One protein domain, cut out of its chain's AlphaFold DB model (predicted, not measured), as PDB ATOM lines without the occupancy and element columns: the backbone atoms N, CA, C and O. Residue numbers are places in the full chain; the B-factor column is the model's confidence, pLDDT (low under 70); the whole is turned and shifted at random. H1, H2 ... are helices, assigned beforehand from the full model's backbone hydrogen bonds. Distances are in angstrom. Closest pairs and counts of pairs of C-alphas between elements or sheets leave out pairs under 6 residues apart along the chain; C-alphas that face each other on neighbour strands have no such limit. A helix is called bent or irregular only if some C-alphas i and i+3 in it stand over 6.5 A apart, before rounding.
ATOM      1  N   GLU A  16     222.180 289.527 324.663       91.62
ATOM      2  CA  GLU A  16     223.561 289.766 325.096       91.62
ATOM      3  C   GLU A  16     223.717 289.804 326.614       91.62
ATOM      4  O   GLU A  16     224.780 289.473 327.110       91.62
ATOM      5  N   GLU A  17     222.661 290.139 327.357       91.12
ATOM      6  CA  GLU A  17     222.672 290.086 328.822       91.12
ATOM      7  C   GLU A  17     222.205 288.712 329.332       91.12
ATOM      8  O   GLU A  17     222.698 288.218 330.339       91.12
ATOM      9  N   LYS A  18     221.226 288.086 328.664       91.88
ATOM     10  CA  LYS A  18     220.559 286.875 329.177       91.88
ATOM     11  C   LYS A  18     221.311 285.582 328.915       91.88
ATOM     12  O   LYS A  18     221.409 284.743 329.798       91.88
ATOM     13  N   LEU A  19     221.792 285.399 327.689       93.94
ATOM     14  CA  LEU A  19     222.466 284.168 327.291       93.94
ATOM     15  C   LEU A  19     223.761 283.914 328.075       93.94
ATOM     16  O   LEU A  19     223.926 282.778 328.520       93.94
ATOM     17  N   PRO A  20     224.638 284.912 328.325       92.62
ATOM     18  CA  PRO A  20     225.805 284.671 329.167       92.62
ATOM     19  C   PRO A  20     225.432 284.358 330.616       92.62
ATOM     20  O   PRO A  20     226.075 283.503 331.203       92.62
ATOM     21  N   LYS A  21     224.366 284.948 331.184       92.44
ATOM     22  CA  LYS A  21     223.914 284.606 332.549       92.44
ATOM     23  C   LYS A  21     223.584 283.122 332.698       92.44
ATOM     24  O   LYS A  21     223.956 282.522 333.696       92.44
ATOM     25  N   ILE A  22     222.908 282.537 331.705       92.44
ATOM     26  CA  ILE A  22     222.603 281.096 331.695       92.44
ATOM     27  C   ILE A  22     223.891 280.299 331.555       92.44
ATOM     28  O   ILE A  22     224.102 279.361 332.309       92.44
ATOM     29  N   ALA A  23     224.759 280.683 330.614       91.75
ATOM     30  CA  ALA A  23     226.012 279.977 330.387       91.75
ATOM     31  C   ALA A  23     226.880 279.954 331.658       91.75
ATOM     32  O   ALA A  23     227.404 278.903 331.996       91.75
ATOM     33  N   SER A  24     226.958 281.062 332.403       89.69
ATOM     34  CA  SER A  24     227.710 281.160 333.663       89.69
ATOM     35  C   SER A  24     227.159 280.305 334.810       89.69
ATOM     36  O   SER A  24     227.878 280.070 335.771       89.69
ATOM     37  N   ILE A  25     225.896 279.871 334.743       91.19
ATOM     38  CA  ILE A  25     225.279 278.975 335.736       91.19
ATOM     39  C   ILE A  25     225.655 277.506 335.475       91.19
ATOM     40  O   ILE A  25     225.523 276.669 336.367       91.19
ATOM     41  N   MET A  26     226.072 277.171 334.251       90.75
ATOM     42  CA  MET A  26     226.260 275.780 333.843       90.75
ATOM     43  C   MET A  26     227.498 275.150 334.503       90.75
ATOM     44  O   MET A  26     228.534 275.807 334.602       90.75
ATOM     45  N   PRO A  27     227.435 273.861 334.889       89.81
ATOM     46  CA  PRO A  27     228.578 273.147 335.451       89.81
ATOM     47  C   PRO A  27     229.665 272.883 334.402       89.81
ATOM     48  O   PRO A  27     229.425 272.927 333.194       89.81
ATOM     49  N   VAL A  28     230.877 272.553 334.852       90.31
ATOM     50  CA  VAL A  28     231.972 272.155 333.953       90.31
ATOM     51  C   VAL A  28     231.586 270.903 333.164       90.31
ATOM     52  O   VAL A  28     231.046 269.952 333.716       90.31
ATOM     53  N   GLY A  29     231.856 270.912 331.855       89.00
ATOM     54  CA  GLY A  29     231.543 269.787 330.967       89.00
ATOM     55  C   GLY A  29     230.097 269.725 330.460       89.00
ATOM     56  O   GLY A  29     229.743 268.744 329.816       89.00
ATOM     57  N   PHE A  30     229.275 270.753 330.697       93.19
ATOM     58  CA  PHE A  30     227.888 270.773 330.221       93.19
ATOM     59  C   PHE A  30     227.749 270.586 328.698       93.19
ATOM     60  O   PHE A  30     228.504 271.147 327.883       93.19
ATOM     61  N   THR A  31     226.721 269.836 328.308       95.44
ATOM     62  CA  THR A  31     226.375 269.579 326.909       95.44
ATOM     63  C   THR A  31     225.523 270.706 326.320       95.44
ATOM     64  O   THR A  31     224.959 271.549 327.021       95.44
ATOM     65  N   ASP A  32     225.422 270.735 324.991       94.44
ATOM     66  CA  ASP A  32     224.547 271.685 324.295       94.44
ATOM     67  C   ASP A  32     223.066 271.480 324.667       94.44
ATOM     68  O   ASP A  32     222.297 272.444 324.681       94.44
ATOM     69  N   ASP A  33     222.665 270.248 324.991       93.75
ATOM     70  CA  ASP A  33     221.298 269.927 325.401       93.75
ATOM     71  C   ASP A  33     220.989 270.425 326.811       93.75
ATOM     72  O   ASP A  33     219.956 271.073 326.996       93.75
ATOM     73  N   ASP A  34     221.922 270.268 327.754       94.50
ATOM     74  CA  ASP A  34     221.775 270.792 329.118       94.50
ATOM     75  C   ASP A  34     221.517 272.305 329.103       94.50
ATOM     76  O   ASP A  34     220.649 272.822 329.810       94.50
ATOM     77  N   PHE A  35     222.223 273.031 328.230       95.38
ATOM     78  CA  PHE A  35     222.017 274.468 328.055       95.38
ATOM     79  C   PHE A  35     220.610 274.795 327.537       95.38
ATOM     80  O   PHE A  35     219.970 275.747 327.996       95.38
ATOM     81  N   VAL A  36     220.114 274.031 326.560       95.62
ATOM     82  CA  VAL A  36     218.774 274.235 325.989       95.62
ATOM     83  C   VAL A  36     217.694 273.946 327.032       95.62
ATOM     84  O   VAL A  36     216.688 274.658 327.081       95.62
ATOM     85  N   GLU A  37     217.882 272.931 327.871       95.00
ATOM     86  CA  GLU A  37     216.962 272.614 328.960       95.00
ATOM     87  C   GLU A  37     216.929 273.703 330.028       95.00
ATOM     88  O   GLU A  37     215.847 274.170 330.393       95.00
ATOM     89  N   GLU A  38     218.091 274.173 330.476       93.50
ATOM     90  CA  GLU A  38     218.162 275.240 331.472       93.50
ATOM     91  C   GLU A  38     217.587 276.554 330.919       93.50
ATOM     92  O   GLU A  38     216.855 277.267 331.610       93.50
ATOM     93  N   PHE A  39     217.789 276.830 329.624       94.75
ATOM     94  CA  PHE A  39     217.131 277.944 328.942       94.75
ATOM     95  C   PHE A  39     215.601 277.828 328.982       94.75
ATOM     96  O   PHE A  39     214.919 278.821 329.247       94.75
ATOM     97  N   LYS A  40     215.036 276.638 328.736       94.06
ATOM     98  CA  LYS A  40     213.580 276.421 328.802       94.06
ATOM     99  C   LYS A  40     213.038 276.655 330.213       94.06
ATOM    100  O   LYS A  40     211.975 277.260 330.343       94.06
ATOM    101  N   LYS A  41     213.767 276.216 331.245       91.81
ATOM    102  CA  LYS A  41     213.383 276.390 332.654       91.81
ATOM    103  C   LYS A  41     213.423 277.860 333.073       91.81
ATOM    104  O   LYS A  41     212.436 278.383 333.583       91.81
ATOM    105  N   LEU A  42     214.538 278.547 332.819       91.12
ATOM    106  CA  LEU A  42     214.758 279.924 333.277       91.12
ATOM    107  C   LEU A  42     214.053 280.978 332.410       91.12
ATOM    108  O   LEU A  42     213.744 282.073 332.883       91.12
ATOM    109  N   TYR A  43     213.806 280.674 331.135       91.00
ATOM    110  CA  TYR A  43     213.318 281.625 330.137       91.00
ATOM    111  C   TYR A  43     212.241 281.028 329.214       91.00
ATOM    112  O   TYR A  43     212.240 281.265 328.001       91.00
ATOM    113  N   SER A  44     211.265 280.329 329.800       92.06
ATOM    114  CA  SER A  44     210.129 279.691 329.105       92.06
ATOM    115  C   SER A  44     209.445 280.601 328.074       92.06
ATOM    116  O   SER A  44     209.296 280.236 326.909       92.06
ATOM    117  N   LYS A  45     209.149 281.851 328.444       90.81
ATOM    118  CA  LYS A  45     208.531 282.850 327.554       90.81
ATOM    119  C   LYS A  45     209.325 283.101 326.268       90.81
ATOM    120  O   LYS A  45     208.749 283.326 325.204       90.81
ATOM    121  N   TYR A  46     210.656 283.123 326.345       92.12
ATOM    122  CA  TYR A  46     211.484 283.325 325.155       92.12
ATOM    123  C   TYR A  46     211.511 282.070 324.283       92.12
ATOM    124  O   TYR A  46     211.496 282.196 323.061       92.12
ATOM    125  N   TRP A  47     211.475 280.884 324.890       95.06
ATOM    126  CA  TRP A  47     211.347 279.623 324.164       95.06
ATOM    127  C   TRP A  47     210.032 279.539 323.376       95.06
ATOM    128  O   TRP A  47     210.045 279.265 322.173       95.06
ATOM    129  N   GLU A  48     208.910 279.893 324.004       94.00
ATOM    130  CA  GLU A  48     207.598 279.967 323.346       94.00
ATOM    131  C   GLU A  48     207.601 280.929 322.154       94.00
ATOM    132  O   GLU A  48     207.057 280.618 321.093       94.00
ATOM    133  N   ASN A  49     208.267 282.081 322.285       93.69
ATOM    134  CA  ASN A  49     208.393 283.041 321.191       93.69
ATOM    135  C   ASN A  49     209.186 282.474 320.005       93.69
ATOM    136  O   ASN A  49     208.811 282.727 318.858       93.69
ATOM    137  N   ILE A  50     210.254 281.704 320.252       94.81
ATOM    138  CA  ILE A  50     211.023 281.040 319.186       94.81
ATOM    139  C   ILE A  50     210.125 280.045 318.443       94.81
ATOM    140  O   ILE A  50     210.049 280.098 317.213       94.81
ATOM    141  N   ILE A  51     209.399 279.191 319.174       95.00
ATOM    142  CA  ILE A  51     208.475 278.205 318.590       95.00
ATOM    143  C   ILE A  51     207.381 278.901 317.784       95.00
ATOM    144  O   ILE A  51     207.141 278.555 316.626       95.00
ATOM    145  N   LYS A  52     206.735 279.917 318.362       94.12
ATOM    146  CA  LYS A  52     205.691 280.695 317.691       94.12
ATOM    147  C   LYS A  52     206.201 281.258 316.368       94.12
ATOM    148  O   LYS A  52     205.535 281.129 315.343       94.12
ATOM    149  N   ARG A  53     207.403 281.835 316.380       93.94
ATOM    150  CA  ARG A  53     208.001 282.464 315.204       93.94
ATOM    151  C   ARG A  53     208.384 281.463 314.115       93.94
ATOM    152  O   ARG A  53     208.204 281.761 312.933       93.94
ATOM    153  N   TYR A  54     208.870 280.291 314.510       94.69
ATOM    154  CA  TYR A  54     209.120 279.173 313.606       94.69
ATOM    155  C   TYR A  54     207.811 278.675 312.970       94.69
ATOM    156  O   TYR A  54     207.708 278.590 311.749       94.69
ATOM    157  N   ASN A  55     206.760 278.478 313.769       93.38
ATOM    158  CA  ASN A  55     205.447 278.042 313.285       93.38
ATOM    159  C   ASN A  55     204.803 279.055 312.324       93.38
ATOM    160  O   ASN A  55     204.154 278.663 311.354       93.38
ATOM    161  N   GLU A  56     204.981 280.360 312.556       93.31
ATOM    162  CA  GLU A  56     204.560 281.400 311.607       93.31
ATOM    163  C   GLU A  56     205.265 281.249 310.249       93.31
ATOM    164  O   GLU A  56     204.624 281.389 309.207       93.31
ATOM    165  N   HIS A  57     206.563 280.926 310.246       92.44
ATOM    166  CA  HIS A  57     207.308 280.659 309.016       92.44
ATOM    167  C   HIS A  57     206.816 279.407 308.293       92.44
ATOM    168  O   HIS A  57     206.544 279.495 307.098       92.44
ATOM    169  N   VAL A  58     206.630 278.294 309.008       92.31
ATOM    170  CA  VAL A  58     206.107 277.037 308.443       92.31
ATOM    171  C   VAL A  58     204.740 277.257 307.784       92.31
ATOM    172  O   VAL A  58     204.512 276.852 306.644       92.31
ATOM    173  N   LYS A  59     203.834 277.980 308.460       91.25
ATOM    174  CA  LYS A  59     202.495 278.299 307.935       91.25
ATOM    175  C   LYS A  59     202.544 279.159 306.669       91.25
ATOM    176  O   LYS A  59     201.729 278.974 305.768       91.25
ATOM    177  N   LEU A  60     203.469 280.118 306.598       90.88
ATOM    178  CA  LEU A  60     203.601 281.012 305.443       90.88
ATOM    179  C   LEU A  60     204.355 280.374 304.276       90.88
ATOM    180  O   LEU A  60     204.063 280.706 303.127       90.88
ATOM    181  N   SER A  61     205.309 279.480 304.547       88.69
ATOM    182  CA  SER A  61     206.122 278.851 303.508       88.69
ATOM    183  C   SER A  61     205.376 277.755 302.747       88.69
ATOM    184  O   SER A  61     205.785 277.423 301.635       88.69
ATOM    185  N   LYS A  62     204.274 277.223 303.304       85.31
ATOM    186  CA  LYS A  62     203.469 276.142 302.704       85.31
ATOM    187  C   LYS A  62     204.339 274.947 302.270       85.31
ATOM    188  O   LYS A  62     204.190 274.442 301.164       85.31
ATOM    189  N   GLY A  63     205.299 274.559 303.113       80.75
ATOM    190  CA  GLY A  63     206.231 273.455 302.840       80.75
ATOM    191  C   GLY A  63     207.501 273.844 302.072       80.75
ATOM    192  O   GLY A  63     208.375 273.006 301.886       80.75
ATOM    193  N   LYS A  64     207.659 275.108 301.657       88.00
ATOM    194  CA  LYS A  64     208.922 275.601 301.081       88.00
ATOM    195  C   LYS A  64     209.959 275.874 302.169       88.00
ATOM    196  O   LYS A  64     209.604 276.203 303.303       88.00
ATOM    197  N   SER A  65     211.236 275.802 301.791       86.69
ATOM    198  CA  SER A  65     212.353 276.201 302.651       86.69
ATOM    199  C   SER A  65     212.252 277.681 303.042       86.69
ATOM    200  O   SER A  65     211.803 278.525 302.263       86.69
ATOM    201  N   PHE A  66     212.658 277.991 304.270       89.44
ATOM    202  CA  PHE A  66     212.692 279.339 304.825       89.44
ATOM    203  C   PHE A  66     213.983 279.536 305.634       89.44
ATOM    204  O   PHE A  66     214.544 278.573 306.147       89.44
ATOM    205  N   PRO A  67     214.470 280.782 305.773       88.44
ATOM    206  CA  PRO A  67     215.801 281.053 306.325       88.44
ATOM    207  C   PRO A  67     215.936 280.796 307.834       88.44
ATOM    208  O   PRO A  67     217.048 280.810 308.355       88.44
ATOM    209  N   MET A  68     214.831 280.607 308.563       91.50
ATOM    210  CA  MET A  68     214.865 280.380 310.008       91.50
ATOM    211  C   MET A  68     215.095 278.890 310.313       91.50
ATOM    212  O   MET A  68     214.274 278.071 309.908       91.50
ATOM    213  N   PRO A  69     216.162 278.523 311.044       94.25
ATOM    214  CA  PRO A  69     216.393 277.138 311.439       94.25
ATOM    215  C   PRO A  69     215.395 276.682 312.513       94.25
ATOM    216  O   PRO A  69     214.676 277.493 313.104       94.25
ATOM    217  N   GLU A  70     215.381 275.380 312.794       94.00
ATOM    218  CA  GLU A  70     214.590 274.797 313.882       94.00
ATOM    219  C   GLU A  70     214.866 275.478 315.234       94.00
ATOM    220  O   GLU A  70     216.003 275.892 315.479       94.00
ATOM    221  N   PRO A  71     213.881 275.558 316.151       95.56
ATOM    222  CA  PRO A  71     214.008 276.289 317.416       95.56
ATOM    223  C   PRO A  71     215.255 275.950 318.245       95.56
ATOM    224  O   PRO A  71     215.933 276.856 318.732       95.56
ATOM    225  N   ARG A  72     215.595 274.658 318.365       95.62
ATOM    226  CA  ARG A  72     216.797 274.196 319.082       95.62
ATOM    227  C   ARG A  72     218.068 274.717 318.412       95.62
ATOM    228  O   ARG A  72     218.895 275.353 319.055       95.62
ATOM    229  N   LYS A  73     218.190 274.508 317.099       96.25
ATOM    230  CA  LYS A  73     219.349 274.943 316.307       96.25
ATOM    231  C   LYS A  73     219.484 276.465 316.272       96.25
ATOM    232  O   LYS A  73     220.591 276.985 316.346       96.25
ATOM    233  N   TYR A  74     218.364 277.186 316.198       95.69
ATOM    234  CA  TYR A  74     218.334 278.639 316.323       95.69
ATOM    235  C   TYR A  74     218.954 279.089 317.647       95.69
ATOM    236  O   TYR A  74     219.849 279.931 317.635       95.69
ATOM    237  N   LEU A  75     218.508 278.514 318.769       95.69
ATOM    238  CA  LEU A  75     219.012 278.882 320.089       95.69
ATOM    239  C   LEU A  75     220.521 278.635 320.196       95.69
ATOM    240  O   LEU A  75     221.239 279.561 320.558       95.69
ATOM    241  N   LEU A  76     220.993 277.452 319.788       95.94
ATOM    242  CA  LEU A  76     222.418 277.098 319.800       95.94
ATOM    243  C   LEU A  76     223.262 278.033 318.930       95.94
ATOM    244  O   LEU A  76     224.310 278.507 319.363       95.94
ATOM    245  N   ASN A  77     222.795 278.371 317.726       96.06
ATOM    246  CA  ASN A  77     223.506 279.306 316.852       96.06
ATOM    247  C   ASN A  77     223.646 280.694 317.492       96.06
ATOM    248  O   ASN A  77     224.678 281.344 317.339       96.06
ATOM    249  N   VAL A  78     222.613 281.154 318.203       94.50
ATOM    250  CA  VAL A  78     222.616 282.462 318.870       94.50
ATOM    251  C   VAL A  78     223.472 282.437 320.141       94.50
ATOM    252  O   VAL A  78     224.110 283.442 320.449       94.50
ATOM    253  N   SER A  79     223.502 281.319 320.872       95.25
ATOM    254  CA  SER A  79     224.243 281.189 322.131       95.25
ATOM    255  C   SER A  79     225.686 280.703 321.980       95.25
ATOM    256  O   SER A  79     226.450 280.815 322.937       95.25
ATOM    257  N   ARG A  80     226.089 280.231 320.791       95.75
ATOM    258  CA  ARG A  80     227.396 279.605 320.512       95.75
ATOM    259  C   ARG A  80     228.586 280.362 321.096       95.75
ATOM    260  O   ARG A  80     229.446 279.750 321.719       95.75
ATOM    261  N   LYS A  81     228.624 281.686 320.906       95.69
ATOM    262  CA  LYS A  81     229.709 282.539 321.413       95.69
ATOM    263  C   LYS A  81     229.813 282.463 322.941       95.69
ATOM    264  O   LYS A  81     230.886 282.187 323.456       95.69
ATOM    265  N   TYR A  82     228.698 282.640 323.646       94.62
ATOM    266  CA  TYR A  82     228.667 282.650 325.113       94.62
ATOM    267  C   TYR A  82     228.968 281.273 325.710       94.62
ATOM    268  O   TYR A  82     229.683 281.173 326.702       94.62
ATOM    269  N   ILE A  83     228.463 280.207 325.079       94.12
ATOM    270  CA  ILE A  83     228.772 278.825 325.470       94.12
ATOM    271  C   ILE A  83     230.279 278.580 325.360       94.12
ATOM    272  O   ILE A  83     230.889 278.062 326.292       94.12
ATOM    273  N   GLN A  84     230.892 278.982 324.243       94.25
ATOM    274  CA  GLN A  84     232.322 278.783 324.031       94.25
ATOM    275  C   GLN A  84     233.172 279.606 325.004       94.25
ATOM    276  O   GLN A  84     234.158 279.097 325.524       94.25
ATOM    277  N   GLU A  85     232.784 280.852 325.283       93.38
ATOM    278  CA  GLU A  85     233.465 281.696 326.271       93.38
ATOM    279  C   GLU A  85     233.495 281.036 327.653       93.38
ATOM    280  O   GLU A  85     234.547 280.994 328.286       93.38
ATOM    281  N   VAL A  86     232.373 280.471 328.106       92.81
ATOM    282  CA  VAL A  86     232.315 279.771 329.396       92.81
ATOM    283  C   VAL A  86     233.109 278.469 329.368       92.81
ATOM    284  O   VAL A  86     233.867 278.208 330.295       92.81
ATOM    285  N   ARG A  87     233.026 277.682 328.290       93.06
ATOM    286  CA  ARG A  87     233.852 276.471 328.134       93.06
ATOM    287  C   ARG A  87     235.346 276.784 328.199       93.06
ATOM    288  O   ARG A  87     236.086 276.062 328.857       93.06
ATOM    289  N   ASN A  88     235.779 277.879 327.578       93.19
ATOM    290  CA  ASN A  88     237.169 278.326 327.639       93.19
ATOM    291  C   ASN A  88     237.560 278.751 329.064       93.19
ATOM    292  O   ASN A  88     238.647 278.408 329.515       93.19
ATOM    293  N   LYS A  89     236.672 279.439 329.795       90.50
ATOM    294  CA  LYS A  89     236.887 279.773 331.213       90.50
ATOM    295  C   LYS A  89     236.989 278.522 332.088       90.50
ATOM    296  O   LYS A  89     237.894 278.434 332.908       90.50
ATOM    297  N   HIS A  90     236.122 277.534 331.870       91.00
ATOM    298  CA  HIS A  90     236.189 276.242 332.556       91.00
ATOM    299  C   HIS A  90     237.506 275.515 332.260       91.00
ATOM    300  O   HIS A  90     238.124 274.974 333.170       91.00
ATOM    301  N   ALA A  91     237.986 275.559 331.011       90.62
ATOM    302  CA  ALA A  91     239.292 275.011 330.640       90.62
ATOM    303  C   ALA A  91     240.464 275.754 331.312       90.62
ATOM    304  O   ALA A  91     241.493 275.150 331.591       90.62
ATOM    305  N   GLN A  92     240.299 277.047 331.608       89.81
ATOM    306  CA  GLN A  92     241.243 277.853 332.394       89.81
ATOM    307  C   GLN A  92     241.125 277.619 333.913       89.81
ATOM    308  O   GLN A  92     241.836 278.265 334.678       89.81
ATOM    309  N   GLY A  93     240.242 276.719 334.360       86.75
ATOM    310  CA  GLY A  93     240.043 276.399 335.774       86.75
ATOM    311  C   GLY A  93     239.076 277.327 336.511       86.75
ATOM    312  O   GLY A  93     238.971 277.242 337.731       86.75
ATOM    313  N   TRP A  94     238.353 278.205 335.807       82.56
ATOM    314  CA  TRP A  94     237.286 278.984 336.430       82.56
ATOM    315  C   TRP A  94     236.107 278.068 336.761       82.56
ATOM    316  O   TRP A  94     235.547 277.422 335.874       82.56
ATOM    317  N   LEU A  95     235.729 278.038 338.035       79.75
ATOM    318  CA  LEU A  95     234.589 277.299 338.554       79.75
ATOM    319  C   LEU A  95     233.630 278.306 339.192       79.75
ATOM    320  O   LEU A  95     234.050 279.007 340.116       79.75
ATOM    321  N   PRO A  96     232.377 278.409 338.723       78.38
ATOM    322  CA  PRO A  96     231.391 279.231 339.404       78.38
ATOM    323  C   PRO A  96     231.113 278.643 340.788       78.38
ATOM    324  O   PRO A  96     230.855 277.444 340.925       78.38
ATOM    325  N   THR A  97     231.164 279.486 341.817       84.62
ATOM    326  CA  THR A  97     230.796 279.074 343.175       84.62
ATOM    327  C   THR A  97     229.289 278.839 343.268       84.62
ATOM    328  O   THR A  97     228.493 279.482 342.576       84.62
ATOM    329  N   GLU A  98     228.865 277.914 344.131       84.38
ATOM    330  CA  GLU A  98     227.437 277.617 344.312       84.38
ATOM    331  C   GLU A  98     226.644 278.868 344.721       84.38
ATOM    332  O   GLU A  98     225.531 279.096 344.244       84.38
ATOM    333  N   GLU A  99     227.248 279.730 345.539       85.44
ATOM    334  CA  GLU A  99     226.668 280.997 345.979       85.44
ATOM    335  C   GLU A  99     226.402 281.937 344.795       85.44
ATOM    336  O   GLU A  99     225.257 282.361 344.607       85.44
ATOM    337  N   GLU A 100     227.391 282.172 343.927       85.44
ATOM    338  CA  GLU A 100     227.238 282.992 342.716       85.44
ATOM    339  C   GLU A 100     226.136 282.452 341.800       85.44
ATOM    340  O   GLU A 100     225.301 283.210 341.297       85.44
ATOM    341  N   VAL A 101     226.072 281.130 341.616       87.94
ATOM    342  CA  VAL A 101     225.013 280.496 340.820       87.94
ATOM    343  C   VAL A 101     223.637 280.793 341.415       87.94
ATOM    344  O   VAL A 101     222.705 281.153 340.681       87.94
ATOM    345  N   THR A 102     223.485 280.681 342.739       88.44
ATOM    346  CA  THR A 102     222.211 280.994 343.403       88.44
ATOM    347  C   THR A 102     221.850 282.470 343.276       88.44
ATOM    348  O   THR A 102     220.677 282.796 343.077       88.44
ATOM    349  N   GLU A 103     222.826 283.375 343.334       90.19
ATOM    350  CA  GLU A 103     222.603 284.806 343.153       90.19
ATOM    351  C   GLU A 103     222.152 285.140 341.735       90.19
ATOM    352  O   GLU A 103     221.160 285.854 341.562       90.19
ATOM    353  N   ILE A 104     222.810 284.579 340.716       87.81
ATOM    354  CA  ILE A 104     222.417 284.777 339.317       87.81
ATOM    355  C   ILE A 104     220.999 284.233 339.103       87.81
ATOM    356  O   ILE A 104     220.161 284.930 338.527       87.81
ATOM    357  N   LYS A 105     220.672 283.041 339.627       89.62
ATOM    358  CA  LYS A 105     219.305 282.490 339.565       89.62
ATOM    359  C   LYS A 105     218.284 283.417 340.232       89.62
ATOM    360  O   LYS A 105     217.265 283.736 339.616       89.62
ATOM    361  N   LYS A 106     218.578 283.940 341.429       90.31
ATOM    362  CA  LYS A 106     217.732 284.931 342.127       90.31
ATOM    363  C   LYS A 106     217.554 286.213 341.303       90.31
ATOM    364  O   LYS A 106     216.461 286.780 341.276       90.31
ATOM    365  N   GLN A 107     218.598 286.694 340.626       88.38
ATOM    366  CA  GLN A 107     218.511 287.866 339.747       88.38
ATOM    367  C   GLN A 107     217.609 287.598 338.535       88.38
ATOM    368  O   GLN A 107     216.743 288.422 338.228       88.38
ATOM    369  N   ILE A 108     217.759 286.440 337.886       88.00
ATOM    370  CA  ILE A 108     216.915 286.019 336.759       88.00
ATOM    371  C   ILE A 108     215.449 285.929 337.191       88.00
ATOM    372  O   ILE A 108     214.570 286.466 336.514       88.00
ATOM    373  N   GLU A 109     215.178 285.320 338.344       87.44
ATOM    374  CA  GLU A 109     213.823 285.197 338.876       87.44
ATOM    375  C   GLU A 109     213.195 286.571 339.155       87.44
ATOM    376  O   GLU A 109     212.062 286.833 338.748       87.44
ATOM    377  N   LYS A 110     213.946 287.498 339.771       85.31
ATOM    378  CA  LYS A 110     213.503 288.888 339.978       85.31
ATOM    379  C   LYS A 110     213.217 289.600 338.651       85.31
ATOM    380  O   LYS A 110     212.230 290.330 338.552       85.31
ATOM    381  N   GLU A 111     214.049 289.415 337.626       83.94
ATOM    382  CA  GLU A 111     213.830 289.994 336.292       83.94
ATOM    383  C   GLU A 111     212.590 289.430 335.591       83.94
ATOM    384  O   GLU A 111     211.891 290.168 334.887       83.94
ATOM    385  N   ASN A 112     212.318 288.139 335.775       82.38
ATOM    386  CA  ASN A 112     211.131 287.483 335.244       82.38
ATOM    387  C   ASN A 112     209.868 287.966 335.981       82.38
ATOM    388  O   ASN A 112     208.944 288.452 335.324       82.38
ATOM    389  N   LYS A 113     209.878 288.001 337.324       74.62
ATOM    390  CA  LYS A 113     208.790 288.557 338.156       74.62
ATOM    391  C   LYS A 113     208.495 290.028 337.856       74.62
ATOM    392  O   LYS A 113     207.339 290.412 337.772       74.62
ATOM    393  N   LYS A 114     209.507 290.872 337.612       65.44
ATOM    394  CA  LYS A 114     209.289 292.284 337.222       65.44
ATOM    395  C   LYS A 114     208.535 292.444 335.891       65.44
ATOM    396  O   LYS A 114     207.933 293.491 335.660       65.44
ATOM    397  N   LYS A 115     208.595 291.456 334.991       60.50
ATOM    398  CA  LYS A 115     207.916 291.488 333.679       60.50
ATOM    399  C   LYS A 115     206.539 290.846 333.703       60.50
ATOM    400  O   LYS A 115     205.687 291.222 332.894       60.50
ATOM    401  N   GLU A 116     206.319 289.900 334.599       61.84
ATOM    402  CA  GLU A 116     204.987 289.439 334.960       61.84
ATOM    403  C   GLU A 116     204.366 290.506 335.853       61.84
ATOM    404  O   GLU A 116     204.488 290.475 337.073       61.84
TER     405      GLU A 116
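What this domain is: This is residues 16 to 116 of the 199 residues of an uncharacterized protein of Clostridium ljungdahlii (UniProt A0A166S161). Two short helices, H1 and H2, cross in the middle, and the longer H3, bent H4 and H5 form a loose frame round them, with H1 between H4b and H5. H3 reaches away from this middle as an arm, and residues 59 to 64, of which 59 to 61 belong to H3, stick out. The printed part has 101 residues with five named helices, H1 to H5 in chain order, and no named strand: all helix. It is only just loose, close to compact, with a radius of gyration of the C-alphas of 15.5 A and spans of 49 by 34 by 19 A.

Where its parts are: Find C-alpha 16 at (223.561, 289.766, 325.096), where H1, residues 16 to 25, begins. H2 holds residues 32 to 42, and H3, residues 44 to 61, runs 25.9 A. H4, residues 71 to 91, was assigned as one helix by its hydrogen bonds but is bent: C-alphas 78 and 81 are 7.5 A apart, between arms H4a, residues 71 to 78, and H4b, residues 81 to 91. H5, residues 98 to 115, runs 26.2 A to C-alpha 115 at (207.916, 291.488, 333.679).

How they stand to each other: Start at H1, which touches H4b, the same way at a shallow tilt of 31 degrees; their closest C-alphas, Pro 20 and Tyr 82, are 5.4 A apart. H5 touches H1 with residues 101 to 105 alone, closest at C-alphas Ile 25 and Val 101, 5.3 A. H2 touches H4a, about perpendicular at 78 degrees, closest at C-alphas Val 36 and Arg 72, 7.2 A. H3 touches H4a with residues 47 to 54 alone, closest at C-alphas Ile 50 and Pro 71, 5.9 A. H3 and H5 are apart. Every O i to N i+4 pair is within hydrogen-bond range in H2, H3, H4a and H4b, against 4 of 6 in H1 and 13 of 14 in H5.

The domain as a whole: The two farthest C-alphas, Lys 62 and Glu 99, are 49.3 A apart. The printed part has no cut and no long link. Residues 114 to 116 are under pLDDT 70.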